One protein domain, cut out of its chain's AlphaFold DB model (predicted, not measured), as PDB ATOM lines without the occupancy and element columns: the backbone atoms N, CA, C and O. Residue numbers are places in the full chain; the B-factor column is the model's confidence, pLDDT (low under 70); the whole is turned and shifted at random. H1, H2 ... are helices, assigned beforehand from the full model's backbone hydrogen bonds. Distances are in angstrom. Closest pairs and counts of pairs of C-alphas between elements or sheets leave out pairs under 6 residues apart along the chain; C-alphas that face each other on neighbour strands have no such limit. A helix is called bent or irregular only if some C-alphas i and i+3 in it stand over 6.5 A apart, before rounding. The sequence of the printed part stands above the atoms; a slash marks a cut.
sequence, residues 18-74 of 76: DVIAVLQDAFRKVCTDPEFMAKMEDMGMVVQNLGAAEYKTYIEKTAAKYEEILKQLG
ATOM      1  N   ASP A  18      40.015  28.755  -9.648       97.56
ATOM      2  CA  ASP A  18      38.699  29.132  -9.125       97.56
ATOM      3  C   ASP A  18      37.815  29.761 -10.211       97.56
ATOM      4  O   ASP A  18      36.650  29.390 -10.349       97.56
ATOM      5  N   VAL A  19      38.377  30.633 -11.053       97.88
ATOM      6  CA  VAL A  19      37.671  31.199 -12.215       97.88
ATOM      7  C   VAL A  19      37.301  30.100 -13.212       97.88
ATOM      8  O   VAL A  19      36.172  30.062 -13.704       97.88
ATOM      9  N   ILE A  20      38.222  29.170 -13.485       96.12
ATOM     10  CA  ILE A  20      37.953  28.012 -14.349       96.12
ATOM     11  C   ILE A  20      36.819  27.159 -13.771       96.12
ATOM     12  O   ILE A  20      35.924  26.769 -14.518       96.12
ATOM     13  N   ALA A  21      36.823  26.898 -12.462       95.81
ATOM     14  CA  ALA A  21      35.793  26.099 -11.802       95.81
ATOM     15  C   ALA A  21      34.400  26.743 -11.921       95.81
ATOM     16  O   ALA A  21      33.446  26.066 -12.303       95.81
ATOM     17  N   VAL A  22      34.293  28.058 -11.695       97.56
ATOM     18  CA  VAL A  22      33.031  28.804 -11.866       97.56
ATOM     19  C   VAL A  22      32.494  28.665 -13.292       97.56
ATOM     20  O   VAL A  22      31.307  28.397 -13.487       97.56
ATOM     21  N   LEU A  23      33.363  28.813 -14.296       96.69
ATOM     22  CA  LEU A  23      32.985  28.665 -15.701       96.69
ATOM     23  C   LEU A  23      32.557  27.230 -16.025       96.69
ATOM     24  O   LEU A  23      31.516  27.032 -16.646       96.69
ATOM     25  N   GLN A  24      33.317  26.227 -15.579       95.00
ATOM     26  CA  GLN A  24      32.979  24.818 -15.789       95.00
ATOM     27  C   GLN A  24      31.611  24.465 -15.213       95.00
ATOM     28  O   GLN A  24      30.827  23.789 -15.877       95.00
ATOM     29  N   ASP A  25      31.295  24.941 -14.011       96.38
ATOM     30  CA  ASP A  25      30.001  24.673 -13.392       96.38
ATOM     31  C   ASP A  25      28.855  25.391 -14.103       96.38
ATOM     32  O   ASP A  25      27.773  24.818 -14.244       96.38
ATOM     33  N   ALA A  26      29.080  26.611 -14.599       96.69
ATOM     34  CA  ALA A  26      28.102  27.311 -15.425       96.69
ATOM     35  C   ALA A  26      27.829  26.557 -16.738       96.69
ATOM     36  O   ALA A  26      26.668  26.303 -17.064       96.69
ATOM     37  N   PHE A  27      28.874  26.133 -17.456       95.75
ATOM     38  CA  PHE A  27      28.720  25.369 -18.697       95.75
ATOM     39  C   PHE A  27      28.066  24.015 -18.464       95.75
ATOM     40  O   PHE A  27      27.183  23.639 -19.226       95.75
ATOM     41  N   ARG A  28      28.427  23.312 -17.387       95.19
ATOM     42  CA  ARG A  28      27.801  22.039 -17.022       95.19
ATOM     43  C   ARG A  28      26.294  22.199 -16.868       95.19
ATOM     44  O   ARG A  28      25.564  21.414 -17.454       95.19
ATOM     45  N   LYS A  29      25.842  23.222 -16.131       96.94
ATOM     46  CA  LYS A  29      24.410  23.505 -15.936       96.94
ATOM     47  C   LYS A  29      23.699  23.709 -17.271       96.94
ATOM     48  O   LYS A  29      22.684  23.064 -17.497       96.94
ATOM     49  N   VAL A  30      24.261  24.537 -18.156       95.94
ATOM     50  CA  VAL A  30      23.696  24.801 -19.492       95.94
ATOM     51  C   VAL A  30      23.670  23.531 -20.348       95.94
ATOM     52  O   VAL A  30      22.637  23.194 -20.909       95.94
ATOM     53  N   CYS A  31      24.769  22.779 -20.404       95.50
ATOM     54  CA  CYS A  31      24.865  21.556 -21.203       95.50
ATOM     55  C   CYS A  31      24.013  20.392 -20.669       95.50
ATOM     56  O   CYS A  31      23.897  19.378 -21.350       95.50
ATOM     57  N   THR A  32      23.446  20.512 -19.468       95.81
ATOM     58  CA  THR A  32      22.497  19.542 -18.894       95.81
ATOM     59  C   THR A  32      21.071  20.077 -18.809       95.81
ATOM     60  O   THR A  32      20.187  19.366 -18.335       95.81
ATOM     61  N   ASP A  33      20.839  21.321 -19.229       97.88
ATOM     62  CA  ASP A  33      19.516  21.926 -19.212       97.88
ATOM     63  C   ASP A  33      18.653  21.328 -20.345       97.88
ATOM     64  O   ASP A  33      19.058  21.379 -21.511       97.88
ATOM     65  N   PRO A  34      17.484  20.732 -20.041       97.12
ATOM     66  CA  PRO A  34      16.666  20.070 -21.054       97.12
ATOM     67  C   PRO A  34      16.161  21.001 -22.159       97.12
ATOM     68  O   PRO A  34      16.073  20.574 -23.308       97.12
ATOM     69  N   GLU A  35      15.848  22.260 -21.838       97.94
ATOM     70  CA  GLU A  35      15.376  23.239 -22.823       97.94
ATOM     71  C   GLU A  35      16.510  23.614 -23.782       97.94
ATOM     72  O   GLU A  35      16.324  23.650 -25.002       97.94
ATOM     73  N   PHE A  36      17.714  23.817 -23.245       96.56
ATOM     74  CA  PHE A  36      18.907  24.053 -24.050       96.56
ATOM     75  C   PHE A  36      19.227  22.867 -24.965       96.56
ATOM     76  O   PHE A  36      19.470  23.062 -26.157       96.56
ATOM     77  N   MET A  37      19.214  21.644 -24.426       96.81
ATOM     78  CA  MET A  37      19.501  20.435 -25.200       96.81
ATOM     79  C   MET A  37      18.488  20.231 -26.328       96.81
ATOM     80  O   MET A  37      18.908  20.030 -27.465       96.81
ATOM     81  N   ALA A  38      17.189  20.362 -26.042       97.00
ATOM     82  CA  ALA A  38      16.137  20.243 -27.051       97.00
ATOM     83  C   ALA A  38      16.314  21.274 -28.173       97.00
ATOM     84  O   ALA A  38      16.278  20.935 -29.352       97.00
ATOM     85  N   LYS A  39      16.609  22.529 -27.820       97.50
ATOM     86  CA  LYS A  39      16.849  23.582 -28.811       97.50
ATOM     87  C   LYS A  39      18.082  23.314 -29.674       97.50
ATOM     88  O   LYS A  39      18.076  23.627 -30.862       97.50
ATOM     89  N   MET A  40      19.153  22.777 -29.093       96.12
ATOM     90  CA  MET A  40      20.354  22.412 -29.850       96.12
ATOM     91  C   MET A  40      20.076  21.248 -30.801       96.12
ATOM     92  O   MET A  40      20.500  21.308 -31.955       96.12
ATOM     93  N   GLU A  41      19.319  20.245 -30.358       95.00
ATOM     94  CA  GLU A  41      18.890  19.120 -31.191       95.00
ATOM     95  C   GLU A  41      17.997  19.575 -32.356       95.00
ATOM     96  O   GLU A  41      18.272  19.215 -33.502       95.00
ATOM     97  N   ASP A  42      17.026  20.461 -32.109       97.19
ATOM     98  CA  ASP A  42      16.184  21.084 -33.148       97.19
ATOM     99  C   ASP A  42      17.013  21.851 -34.193       97.19
ATOM    100  O   ASP A  42      16.650  21.935 -35.368       97.19
ATOM    101  N   MET A  43      18.157  22.405 -33.781       94.62
ATOM    102  CA  MET A  43      19.117  23.077 -34.660       94.62
ATOM    103  C   MET A  43      20.101  22.112 -35.347       94.62
ATOM    104  O   MET A  43      21.004  22.564 -36.057       94.62
ATOM    105  N   GLY A  44      19.958  20.799 -35.146       92.31
ATOM    106  CA  GLY A  44      20.830  19.764 -35.703       92.31
ATOM    107  C   GLY A  44      22.198  19.672 -35.025       92.31
ATOM    108  O   GLY A  44      23.157  19.193 -35.633       92.31
ATOM    109  N   MET A  45      22.319  20.161 -33.790       92.38
ATOM    110  CA  MET A  45      23.541  20.112 -32.991       92.38
ATOM    111  C   MET A  45      23.443  19.043 -31.905       92.38
ATOM    112  O   MET A  45      22.379  18.774 -31.358       92.38
ATOM    113  N   VAL A  46      24.590  18.469 -31.546       91.19
ATOM    114  CA  VAL A  46      24.705  17.544 -30.414       91.19
ATOM    115  C   VAL A  46      25.438  18.256 -29.288       91.19
ATOM    116  O   VAL A  46      26.571  18.705 -29.468       91.19
ATOM    117  N   VAL A  47      24.804  18.357 -28.121       94.38
ATOM    118  CA  VAL A  47      25.436  18.944 -26.936       94.38
ATOM    119  C   VAL A  47      26.457  17.963 -26.366       94.38
ATOM    120  O   VAL A  47      26.138  16.817 -26.061       94.38
ATOM    121  N   GLN A  48      27.696  18.425 -26.209       92.62
ATOM    122  CA  GLN A  48      28.787  17.677 -25.588       92.62
ATOM    123  C   GLN A  48      29.179  18.372 -24.284       92.62
ATOM    124  O   GLN A  48      29.572  19.539 -24.286       92.62
ATOM    125  N   ASN A  49      29.083  17.660 -23.163       94.06
ATOM    126  CA  ASN A  49      29.490  18.167 -21.855       94.06
ATOM    127  C   ASN A  49      30.861  17.593 -21.481       94.06
ATOM    128  O   ASN A  49      30.946  16.597 -20.769       94.06
ATOM    129  N   LEU A  50      31.921  18.200 -22.017       94.69
ATOM    130  CA  LEU A  50      33.302  17.775 -21.787       94.69
ATOM    131  C   LEU A  50      33.970  18.677 -20.747       94.69
ATOM    132  O   LEU A  50      33.996  19.902 -20.894       94.69
ATOM    133  N   GLY A  51      34.560  18.078 -19.715       92.94
ATOM    134  CA  GLY A  51      35.432  18.790 -18.783       92.94
ATOM    135  C   GLY A  51      36.723  19.269 -19.459       92.94
ATOM    136  O   GLY A  51      37.075  18.827 -20.548       92.94
ATOM    137  N   ALA A  52      37.491  20.144 -18.799       92.31
ATOM    138  CA  ALA A  52      38.688  20.743 -19.414       92.31
ATOM    139  C   ALA A  52      39.727  19.707 -19.888       92.31
ATOM    140  O   ALA A  52      40.304  19.865 -20.961       92.31
ATOM    141  N   ALA A  53      39.959  18.644 -19.110       93.12
ATOM    142  CA  ALA A  53      40.896  17.586 -19.487       93.12
ATOM    143  C   ALA A  53      40.395  16.779 -20.697       93.12
ATOM    144  O   ALA A  53      41.147  16.545 -21.640       93.12
ATOM    145  N   GLU A  54      39.112  16.416 -20.698       95.50
ATOM    146  CA  GLU A  54      38.473  15.683 -21.796       95.50
ATOM    147  C   GLU A  54      38.452  16.522 -23.075       95.50
ATOM    148  O   GLU A  54      38.784  16.024 -24.151       95.50
ATOM    149  N   TYR A  55      38.142  17.817 -22.953       95.69
ATOM    150  CA  TYR A  55      38.122  18.750 -24.072       95.69
ATOM    151  C   TYR A  55      39.522  18.984 -24.652       95.69
ATOM    152  O   TYR A  55      39.686  19.009 -25.872       95.69
ATOM    153  N   LYS A  56      40.558  19.052 -23.806       94.69
ATOM    154  CA  LYS A  56      41.954  19.087 -24.263       94.69
ATOM    155  C   LYS A  56      42.295  17.849 -25.095       94.69
ATOM    156  O   LYS A  56      42.763  17.985 -26.223       94.69
ATOM    157  N   THR A  57      42.001  16.654 -24.581       96.69
ATOM    158  CA  THR A  57      42.231  15.401 -25.319       96.69
ATOM    159  C   THR A  57      41.432  15.347 -26.624       96.69
ATOM    160  O   THR A  57      41.935  14.848 -27.632       96.69
ATOM    161  N   TYR A  58      40.200  15.861 -26.632       95.38
ATOM    162  CA  TYR A  58      39.375  15.952 -27.835       95.38
ATOM    163  C   TYR A  58      40.026  16.812 -28.923       95.38
ATOM    164  O   TYR A  58      40.138  16.367 -30.069       95.38
ATOM    165  N   ILE A  59      40.493  18.013 -28.567       95.06
ATOM    166  CA  ILE A  59      41.152  18.933 -29.502       95.06
ATOM    167  C   ILE A  59      42.445  18.319 -30.040       95.06
ATOM    168  O   ILE A  59      42.655  18.338 -31.249       95.06
ATOM    169  N   GLU A  60      43.284  17.736 -29.181       96.56
ATOM    170  CA  GLU A  60      44.556  17.118 -29.588       96.56
ATOM    171  C   GLU A  60      44.335  15.981 -30.597       96.56
ATOM    172  O   GLU A  60      44.982  15.939 -31.645       96.56
ATOM    173  N   LYS A  61      43.367  15.092 -30.335       96.06
ATOM    174  CA  LYS A  61      43.012  14.001 -31.260       96.06
ATOM    175  C   LYS A  61      42.447  14.525 -32.576       96.06
ATOM    176  O   LYS A  61      42.781  14.011 -33.643       96.06
ATOM    177  N   THR A  62      41.584  15.532 -32.501       93.81
ATOM    178  CA  THR A  62      40.955  16.142 -33.675       93.81
ATOM    179  C   THR A  62      41.994  16.839 -34.551       93.81
ATOM    180  O   THR A  62      42.003  16.631 -35.763       93.81
ATOM    181  N   ALA A  63      42.919  17.589 -33.948       94.94
ATOM    182  CA  ALA A  63      44.022  18.241 -34.642       94.94
ATOM    183  C   ALA A  63      44.930  17.223 -35.346       94.94
ATOM    184  O   ALA A  63      45.160  17.361 -36.544       94.94
ATOM    185  N   ALA A  64      45.358  16.165 -34.648       96.88
ATOM    186  CA  ALA A  64      46.204  15.121 -35.232       96.88
ATOM    187  C   ALA A  64      45.533  14.426 -36.429       96.88
ATOM    188  O   ALA A  64      46.155  14.226 -37.471       96.88
ATOM    189  N   LYS A  65      44.237  14.114 -36.310       94.50
ATOM    190  CA  LYS A  65      43.447  13.534 -37.402       94.50
ATOM    191  C   LYS A  65      43.395  14.459 -38.619       94.50
ATOM    192  O   LYS A  65      43.561  13.996 -39.745       94.50
ATOM    193  N   TYR A  66      43.127  15.749 -38.418       93.69
ATOM    194  CA  TYR A  66      43.069  16.693 -39.532       93.69
ATOM    195  C   TYR A  66      44.444  16.947 -40.148       93.69
ATOM    196  O   TYR A  66      44.529  17.050 -41.365       93.69
ATOM    197  N   GLU A  67      45.513  16.974 -39.354       96.69
ATOM    198  CA  GLU A  67      46.883  17.057 -39.867       96.69
ATOM    199  C   GLU A  67      47.207  15.878 -40.799       96.69
ATOM    200  O   GLU A  67      47.742  16.081 -41.888       96.69
ATOM    201  N   GLU A  68      46.837  14.653 -40.418       96.75
ATOM    202  CA  GLU A  68      47.015  13.468 -41.264       96.75
ATOM    203  C   GLU A  68      46.227  13.576 -42.578       96.75
ATOM    204  O   GLU A  68      46.782  13.339 -43.653       96.75
ATOM    205  N   ILE A  69      44.957  13.988 -42.512       95.06
ATOM    206  CA  ILE A  69      44.117  14.193 -43.703       95.06
ATOM    207  C   ILE A  69      44.737  15.251 -44.625       95.06
ATOM    208  O   ILE A  69      44.810  15.042 -45.834       95.06
ATOM    209  N   LEU A  70      45.208  16.373 -44.077       96.00
ATOM    210  CA  LEU A  70      45.807  17.451 -44.867       96.00
ATOM    211  C   LEU A  70      47.098  17.004 -45.570       96.00
ATOM    212  O   LEU A  70      47.279  17.344 -46.741       96.00
ATOM    213  N   LYS A  71      47.934  16.186 -44.911       97.50
ATOM    214  CA  LYS A  71      49.123  15.560 -45.525       97.50
ATOM    215  C   LYS A  71      48.752  14.613 -46.664       97.50
ATOM    216  O   LYS A  71      49.354  14.661 -47.732       97.50
ATOM    217  N   GLN A  72      47.741  13.762 -46.469       96.94
ATOM    218  CA  GLN A  72      47.271  12.830 -47.506       96.94
ATOM    219  C   GLN A  72      46.719  13.558 -48.740       96.94
ATOM    220  O   GLN A  72      46.846  13.063 -49.859       96.94
ATOM    221  N   LEU A  73      46.123  14.735 -48.542       96.94
ATOM    222  CA  LEU A  73      45.604  15.583 -49.614       96.94
ATOM    223  C   LEU A  73      46.675  16.487 -50.255       96.94
ATOM    224  O   LEU A  73      46.360  17.190 -51.213       96.94
ATOM    225  N   GLY A  74      47.914  16.488 -49.749       96.69
ATOM    226  CA  GLY A  74      49.013  17.318 -50.260       96.69
ATOM    227  C   GLY A  74      48.820  18.821 -50.041       96.69
ATOM    228  O   GLY A  74      49.358  19.625 -50.800       96.69
TER     229      GLY A  74
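What this domain is: This is residues 18 to 74 of the 76 residues of an uncharacterized protein of Spirochaetes bacterium (UniProt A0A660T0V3). Look for an open, flat frame of three helices that do little more than come near each other: the long straight helix H3 points away from the rest, and its residues 59 to 74 stick out as an arm that makes much of the length. The other side of the frame is a corner in which H1 and H2 come near each other at their ends, and the link of residues 43 to 51 leads back from H2 to the place near H1 where H3 starts. You have 57 residues printed, with three named helices in the order H1, H2, H3 and no named strand, and the class is all helix. The whole is only just loose, close to extended, with a radius of gyration of the C-alphas of 15.3 A and spans of 43 by 34 by 12 A.

Where its parts are: Find C-alpha 52 at (38.688, 20.743, -19.414); from there H3, residues 52 to 72, runs 30.4 A to C-alpha 72 at (47.271, 12.830, -47.506). Go back to C-alpha 18 at (38.699, 29.132, -9.125), where H1, residues 18 to 31, begins; it measures 19.9 A from first to last C-alpha. H2, residues 34 to 42, follows and measures 12.1 A. None of the three helices is bent.

How they stand to each other: Start at the beginning of H3, which touches no helix. H3 is close to H1 but not clearly touching it, and the closest C-alphas, those of Gln 24 and Ala 52, are 7.9 A apart. The lines of H1 and H3 are about perpendicular, at 75 degrees. Move on to H1 and H2, which are close but not clearly touching: their closest C-alphas, those of Val 30 and Phe 36, are 6.7 A apart. These two run the same way at a steep tilt of 65 degrees. H2 and H3 are apart, though they follow each other in the chain. On the backbone of H1, H2 and H3, you will find the O of each residue i within hydrogen-bond range of the N of residue i+4 wherever both lie inside the helix.

The domain as a whole: The C-alphas farthest apart are those of Asp 18 and Gly 74, the first and last printed, at 44.0 A. Residues 59 to 74, of which 59 to 72 belong to H3, stand free; without them the body has 41 residues, spans 33 by 21 by 10 A and has a radius of gyration of 11.4 A. The printed part has no cut. Between H1 and H2 there is a tight link of 2 residues, and between H2 and H3 a short link of 9 residues. The mean pLDDT of the printed part is 95.6, and no printed residue is under 70.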